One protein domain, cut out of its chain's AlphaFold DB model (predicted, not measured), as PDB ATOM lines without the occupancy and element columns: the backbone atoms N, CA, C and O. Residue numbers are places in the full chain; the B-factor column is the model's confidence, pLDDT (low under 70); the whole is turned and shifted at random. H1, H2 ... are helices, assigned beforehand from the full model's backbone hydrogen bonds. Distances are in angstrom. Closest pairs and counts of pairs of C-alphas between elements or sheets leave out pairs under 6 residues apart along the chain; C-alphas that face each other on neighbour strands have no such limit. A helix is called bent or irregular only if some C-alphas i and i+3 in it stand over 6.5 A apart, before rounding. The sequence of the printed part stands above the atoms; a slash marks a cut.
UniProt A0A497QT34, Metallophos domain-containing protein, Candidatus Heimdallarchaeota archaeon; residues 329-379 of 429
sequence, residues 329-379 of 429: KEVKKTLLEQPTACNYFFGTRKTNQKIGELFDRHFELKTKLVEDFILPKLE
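What this domain is: This is residues 329 to 379 of the 429 residues of the protein "Metallophos domain-containing protein" of Candidatus Heimdallarchaeota archaeon (UniProt A0A497QT34). The longest helix, H4, and H3 make a wide V, joined by one residue; H1 packs on H4 and short H2 packs on the inner side of H3. The printed part has 51 residues with four named helices, H1 to H4 in chain order, and no named strand: all helix. It is compact, radius of gyration of the C-alphas 10.4 A, spanning 29 by 20 by 15 A.

Where its parts are: H4, residues 363 to 378, is 20.9 A long, ends at C-alpha 378 (19.446, 47.501, -24.104), has a kink of 29 degrees near residue 370 and is only just irregular: C-alphas 372 and 375 are 6.8 A apart. H3, residues 349 to 361, measures 18.4 A. H1, residues 329 to 337, measures 12.4 A from C-alpha 329 (22.757, 39.140, -17.211). H2, residues 340 to 343, measures 5.6 A.

How they stand to each other: H4 and H1 touch, closest C-alphas Val 370 and Lys 332, 6.6 A, at a steep tilt of 39 degrees, opposite ways. H3 and H4 only just touch, only at the corner, with 3 pairs of C-alphas within 8 A, the closest Phe 359 and Lys 366, 5.0 A. H2 touches H3, closest C-alphas Ala 341 and Gly 356, 4.5 A. H1 and H3 are only just apart, 8.4 A. Every O i to N i+4 pair is within hydrogen-bond range in H1 and H3, 9 of 12 in H4; H2 is too short for one.

The domain as a whole: The C-alphas farthest apart, Lys 350 and Glu 379, are 29.7 A apart. The printed part has no cut, its three links are tight, and no printed residue has pLDDT under 70.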
ATOM      1  N   LYS A 329      21.705  39.666 -18.103       95.50
ATOM      2  CA  LYS A 329      22.757  39.140 -17.211       95.50
ATOM      3  C   LYS A 329      23.971  38.657 -18.002       95.50
ATOM      4  O   LYS A 329      25.096  38.961 -17.610       95.50
ATOM      5  N   GLU A 330      23.754  37.963 -19.116       94.25
ATOM      6  CA  GLU A 330      24.842  37.498 -19.985       94.25
ATOM      7  C   GLU A 330      25.571  38.667 -20.660       94.25
ATOM      8  O   GLU A 330      26.803  38.707 -20.679       94.25
ATOM      9  N   VAL A 331      24.831  39.676 -21.135       95.31
ATOM     10  CA  VAL A 331      25.415  40.914 -21.670       95.31
ATOM     11  C   VAL A 331      26.258  41.608 -20.602       95.31
ATOM     12  O   VAL A 331      27.417  41.929 -20.853       95.31
ATOM     13  N   LYS A 332      25.722  41.787 -19.388       96.50
ATOM     14  CA  LYS A 332      26.455  42.369 -18.257       96.50
ATOM     15  C   LYS A 332      27.764  41.624 -18.005       96.50
ATOM     16  O   LYS A 332      28.815  42.254 -17.945       96.50
ATOM     17  N   LYS A 333      27.700  40.297 -17.877       95.38
ATOM     18  CA  LYS A 333      28.874  39.446 -17.656       95.38
ATOM     19  C   LYS A 333      29.915  39.650 -18.759       95.38
ATOM     20  O   LYS A 333      31.056  39.993 -18.463       95.38
ATOM     21  N   THR A 334      29.493  39.545 -20.018       93.75
ATOM     22  CA  THR A 334      30.366  39.707 -21.191       93.75
ATOM     23  C   THR A 334      31.067  41.068 -21.197       93.75
ATOM     24  O   THR A 334      32.275  41.154 -21.406       93.75
ATOM     25  N   LEU A 335      30.323  42.144 -20.928       94.00
ATOM     26  CA  LEU A 335      30.853  43.508 -20.922       94.00
ATOM     27  C   LEU A 335      31.834  43.762 -19.767       94.00
ATOM     28  O   LEU A 335      32.733  44.591 -19.908       94.00
ATOM     29  N   LEU A 336      31.674  43.073 -18.634       95.12
ATOM     30  CA  LEU A 336      32.596  43.166 -17.500       95.12
ATOM     31  C   LEU A 336      33.891  42.377 -17.736       95.12
ATOM     32  O   LEU A 336      34.957  42.850 -17.337       95.12
ATOM     33  N   GLU A 337      33.814  41.235 -18.418       93.00
ATOM     34  CA  GLU A 337      34.959  40.362 -18.718       93.00
ATOM     35  C   GLU A 337      35.825  40.882 -19.878       93.00
ATOM     36  O   GLU A 337      37.048  40.748 -19.853       93.00
ATOM     37  N   GLN A 338      35.218  41.503 -20.891       90.62
ATOM     38  CA  GLN A 338      35.941  41.997 -22.067       90.62
ATOM     39  C   GLN A 338      36.578  43.371 -21.845       90.62
ATOM     40  O   GLN A 338      36.040  44.174 -21.079       90.62
ATOM     41  N   PRO A 339      37.665  43.714 -22.567       91.31
ATOM     42  CA  PRO A 339      38.211  45.066 -22.546       91.31
ATOM     43  C   PRO A 339      37.147  46.106 -22.905       91.31
ATOM     44  O   PRO A 339      36.419  45.969 -23.894       91.31
ATOM     45  N   THR A 340      37.074  47.178 -22.120       91.38
ATOM     46  CA  THR A 340      36.047  48.220 -22.270       91.38
ATOM     47  C   THR A 340      36.114  48.854 -23.670       91.38
ATOM     48  O   THR A 340      35.090  49.051 -24.324       91.38
ATOM     49  N   ALA A 341      37.319  49.089 -24.197       89.56
ATOM     50  CA  ALA A 341      37.519  49.690 -25.519       89.56
ATOM     51  C   ALA A 341      36.998  48.835 -26.699       89.56
ATOM     52  O   ALA A 341      36.785  49.367 -27.789       89.56
ATOM     53  N   CYS A 342      36.760  47.532 -26.505       87.12
ATOM     54  CA  CYS A 342      36.182  46.661 -27.535       87.12
ATOM     55  C   CYS A 342      34.666  46.851 -27.695       87.12
ATOM     56  O   CYS A 342      34.107  46.509 -28.740       87.12
ATOM     57  N   ASN A 343      34.010  47.388 -26.663       86.12
ATOM     58  CA  ASN A 343      32.553  47.471 -26.564       86.12
ATOM     59  C   ASN A 343      32.019  48.903 -26.528       86.12
ATOM     60  O   ASN A 343      30.852  49.112 -26.858       86.12
ATOM     61  N   TYR A 344      32.868  49.873 -26.184       86.75
ATOM     62  CA  TYR A 344      32.498  51.281 -26.074       86.75
ATOM     63  C   TYR A 344      33.431  52.175 -26.862       86.75
ATOM     64  O   TYR A 344      34.611  51.859 -27.025       86.75
ATOM     65  N   PHE A 345      32.876  53.283 -27.354       87.50
ATOM     66  CA  PHE A 345      33.601  54.247 -28.159       87.50
ATOM     67  C   PHE A 345      33.569  55.646 -27.535       87.50
ATOM     68  O   PHE A 345      32.544  56.321 -27.551       87.50
ATOM     69  N   PHE A 346      34.713  56.103 -27.020       84.62
ATOM     70  CA  PHE A 346      34.845  57.387 -26.313       84.62
ATOM     71  C   PHE A 346      35.451  58.527 -27.162       84.62
ATOM     72  O   PHE A 346      35.955  59.509 -26.621       84.62
ATOM     73  N   GLY A 347      35.446  58.414 -28.497       84.94
ATOM     74  CA  GLY A 347      35.721  59.547 -29.400       84.94
ATOM     75  C   GLY A 347      36.762  59.292 -30.493       84.94
ATOM     76  O   GLY A 347      36.424  59.207 -31.673       84.94
ATOM     77  N   THR A 348      38.047  59.197 -30.152       85.94
ATOM     78  CA  THR A 348      39.089  58.754 -31.106       85.94
ATOM     79  C   THR A 348      39.590  57.380 -30.704       85.94
ATOM     80  O   THR A 348      39.485  57.032 -29.542       85.94
ATOM     81  N   ARG A 349      40.196  56.627 -31.620       82.38
ATOM     82  CA  ARG A 349      40.834  55.328 -31.331       82.38
ATOM     83  C   ARG A 349      41.795  55.378 -30.138       82.38
ATOM     84  O   ARG A 349      41.628  54.683 -29.143       82.38
ATOM     85  N   LYS A 350      42.717  56.346 -30.169       86.38
ATOM     86  CA  LYS A 350      43.667  56.611 -29.077       86.38
ATOM     87  C   LYS A 350      42.966  56.979 -27.766       86.38
ATOM     88  O   LYS A 350      43.377  56.527 -26.702       86.38
ATOM     89  N   THR A 351      41.939  57.825 -27.830       89.69
ATOM     90  CA  THR A 351      41.137  58.196 -26.652       89.69
ATOM     91  C   THR A 351      40.370  56.991 -26.115       89.69
ATOM     92  O   THR A 351      40.308  56.800 -24.907       89.69
ATOM     93  N   ASN A 352      39.841  56.162 -27.009       90.38
ATOM     94  CA  ASN A 352      39.032  55.005 -26.691       90.38
ATOM     95  C   ASN A 352      39.834  53.968 -25.915       90.38
ATOM     96  O   ASN A 352      39.404  53.538 -24.852       90.38
ATOM     97  N   GLN A 353      41.034  53.650 -26.404       89.31
ATOM     98  CA  GLN A 353      41.945  52.747 -25.716       89.31
ATOM     99  C   GLN A 353      42.305  53.276 -24.320       89.31
ATOM    100  O   GLN A 353      42.127  52.570 -23.335       89.31
ATOM    101  N   LYS A 354      42.718  54.546 -24.215       92.44
ATOM    102  CA  LYS A 354      43.095  55.154 -22.928       92.44
ATOM    103  C   LYS A 354      41.959  55.154 -21.905       92.44
ATOM    104  O   LYS A 354      42.188  54.838 -20.743       92.44
ATOM    105  N   ILE A 355      40.758  55.561 -22.318       92.62
ATOM    106  CA  ILE A 355      39.594  55.612 -21.426       92.62
ATOM    107  C   ILE A 355      39.128  54.194 -21.085       92.62
ATOM    108  O   ILE A 355      38.829  53.923 -19.927       92.62
ATOM    109  N   GLY A 356      39.141  53.273 -22.051       92.50
ATOM    110  CA  GLY A 356      38.833  51.866 -21.815       92.50
ATOM    111  C   GLY A 356      39.752  51.235 -20.767       92.50
ATOM    112  O   GLY A 356      39.261  50.689 -19.787       92.50
ATOM    113  N   GLU A 357      41.069  51.416 -20.896       93.94
ATOM    114  CA  GLU A 357      42.066  50.933 -19.926       93.94
ATOM    115  C   GLU A 357      41.911  51.566 -18.531       93.94
ATOM    116  O   GLU A 357      42.310  50.975 -17.526       93.94
ATOM    117  N   LEU A 358      41.362  52.782 -18.432       94.62
ATOM    118  CA  LEU A 358      41.022  53.382 -17.139       94.62
ATOM    119  C   LEU A 358      39.842  52.648 -16.499       94.62
ATOM    120  O   LEU A 358      39.954  52.235 -15.349       94.62
ATOM    121  N   PHE A 359      38.752  52.419 -17.232       95.25
ATOM    122  CA  PHE A 359      37.635  51.620 -16.722       95.25
ATOM    123  C   PHE A 359      38.071  50.199 -16.351       95.25
ATOM    124  O   PHE A 359      37.731  49.723 -15.273       95.25
ATOM    125  N   ASP A 360      38.880  49.546 -17.188       94.12
ATOM    126  CA  ASP A 360      39.346  48.178 -16.938       94.12
ATOM    127  C   ASP A 360      40.235  48.070 -15.682       94.12
ATOM    128  O   ASP A 360      40.203  47.049 -14.999       94.12
ATOM    129  N   ARG A 361      40.969  49.133 -15.315       96.81
ATOM    130  CA  ARG A 361      41.724  49.208 -14.047       96.81
ATOM    131  C   ARG A 361      40.860  49.542 -12.828       96.81
ATOM    132  O   ARG A 361      41.282  49.287 -11.703       96.81
ATOM    133  N   HIS A 362      39.671  50.104 -13.032       96.88
ATOM    134  CA  HIS A 362      38.754  50.528 -11.975       96.88
ATOM    135  C   HIS A 362      37.436  49.748 -12.067       96.88
ATOM    136  O   HIS A 362      36.416  50.271 -12.522       96.88
ATOM    137  N   PHE A 363      37.452  48.495 -11.597       94.62
ATOM    138  CA  PHE A 363      36.336  47.550 -11.740       94.62
ATOM    139  C   PHE A 363      34.981  48.093 -11.250       94.62
ATOM    140  O   PHE A 363      33.957  47.877 -11.898       94.62
ATOM    141  N   GLU A 364      34.957  48.861 -10.158       96.31
ATOM    142  CA  GLU A 364      33.731  49.499  -9.656       96.31
ATOM    143  C   GLU A 364      33.161  50.538 -10.633       96.31
ATOM    144  O   GLU A 364      31.953  50.573 -10.870       96.31
ATOM    145  N   LEU A 365      34.018  51.362 -11.249       95.44
ATOM    146  CA  LEU A 365      33.595  52.346 -12.252       95.44
ATOM    147  C   LEU A 365      33.098  51.658 -13.522       95.44
ATOM    148  O   LEU A 365      32.101  52.091 -14.098       95.44
ATOM    149  N   LYS A 366      33.760  50.575 -13.942       96.25
ATOM    150  CA  LYS A 366      33.304  49.755 -15.069       96.25
ATOM    151  C   LYS A 366      31.943  49.128 -14.781       96.25
ATOM    152  O   LYS A 366      31.070  49.147 -15.643       96.25
ATOM    153  N   THR A 367      31.742  48.633 -13.562       97.06
ATOM    154  CA  THR A 367      30.463  48.066 -13.123       97.06
ATOM    155  C   THR A 367      29.350  49.104 -13.187       97.06
ATOM    156  O   THR A 367      28.334  48.840 -13.820       97.06
ATOM    157  N   LYS A 368      29.576  50.314 -12.661       96.44
ATOM    158  CA  LYS A 368      28.612  51.423 -12.769       96.44
ATOM    159  C   LYS A 368      28.336  51.833 -14.213       96.44
ATOM    160  O   LYS A 368      27.185  52.011 -14.584       96.44
ATOM    161  N   LEU A 369      29.367  51.933 -15.058       94.44
ATOM    162  CA  LEU A 369      29.177  52.198 -16.489       94.44
ATOM    163  C   LEU A 369      28.237  51.155 -17.113       94.44
ATOM    164  O   LEU A 369      27.292  51.514 -17.810       94.44
ATOM    165  N   VAL A 370      28.480  49.869 -16.851       95.75
ATOM    166  CA  VAL A 370      27.665  48.783 -17.401       95.75
ATOM    167  C   VAL A 370      26.236  48.831 -16.851       95.75
ATOM    168  O   VAL A 370      25.286  48.842 -17.631       95.75
ATOM    169  N   GLU A 371      26.067  48.869 -15.533       95.75
ATOM    170  CA  GLU A 371      24.762  48.762 -14.872       95.75
ATOM    171  C   GLU A 371      23.897  50.011 -15.035       95.75
ATOM    172  O   GLU A 371      22.726  49.890 -15.391       95.75
ATOM    173  N   ASP A 372      24.469  51.197 -14.826       95.06
ATOM    174  CA  ASP A 372      23.701  52.442 -14.726       95.06
ATOM    175  C   ASP A 372      23.473  53.089 -16.093       95.06
ATOM    176  O   ASP A 372      22.494  53.808 -16.295       95.06
ATOM    177  N   PHE A 373      24.379  52.856 -17.049       92.44
ATOM    178  CA  PHE A 373      24.323  53.515 -18.352       92.44
ATOM    179  C   PHE A 373      24.028  52.552 -19.497       92.44
ATOM    180  O   PHE A 373      23.214  52.871 -20.359       92.44
ATOM    181  N   ILE A 374      24.651  51.374 -19.527       92.31
ATOM    182  CA  ILE A 374      24.607  50.503 -20.706       92.31
ATOM    183  C   ILE A 374      23.416  49.547 -20.689       92.31
ATOM    184  O   ILE A 374      22.669  49.496 -21.666       92.31
ATOM    185  N   LEU A 375      23.177  48.826 -19.593       93.75
ATOM    186  CA  LEU A 375      22.035  47.909 -19.506       93.75
ATOM    187  C   LEU A 375      20.680  48.606 -19.732       93.75
ATOM    188  O   LEU A 375      19.872  48.045 -20.472       93.75
ATOM    189  N   PRO A 376      20.420  49.835 -19.236       94.19
ATOM    190  CA  PRO A 376      19.183  50.550 -19.554       94.19
ATOM    191  C   PRO A 376      19.025  50.852 -21.050       94.19
ATOM    192  O   PRO A 376      17.907  50.919 -21.563       94.19
ATOM    193  N   LYS A 377      20.129  51.002 -21.796       94.38
ATOM    194  CA  LYS A 377      20.090  51.218 -23.251       94.38
ATOM    195  C   LYS A 377      19.721  49.951 -24.020       94.38
ATOM    196  O   LYS A 377      19.192  50.087 -25.119       94.38
ATOM    197  N   LEU A 378      19.928  48.746 -23.476       93.25
ATOM    198  CA  LEU A 378      19.446  47.501 -24.104       93.25
ATOM    199  C   LEU A 378      17.922  47.461 -24.208       93.25
ATOM    200  O   LEU A 378      17.369  46.742 -25.026       93.25
ATOM    201  N   GLU A 379      17.222  48.210 -23.365       91.25
ATOM    202  CA  GLU A 379      15.775  48.084 -23.233       91.25
ATOM    203  C   GLU A 379      14.977  48.945 -24.212       91.25
ATOM    204  O   GLU A 379      13.779  48.726 -24.384       91.25
TER     205      GLU A 379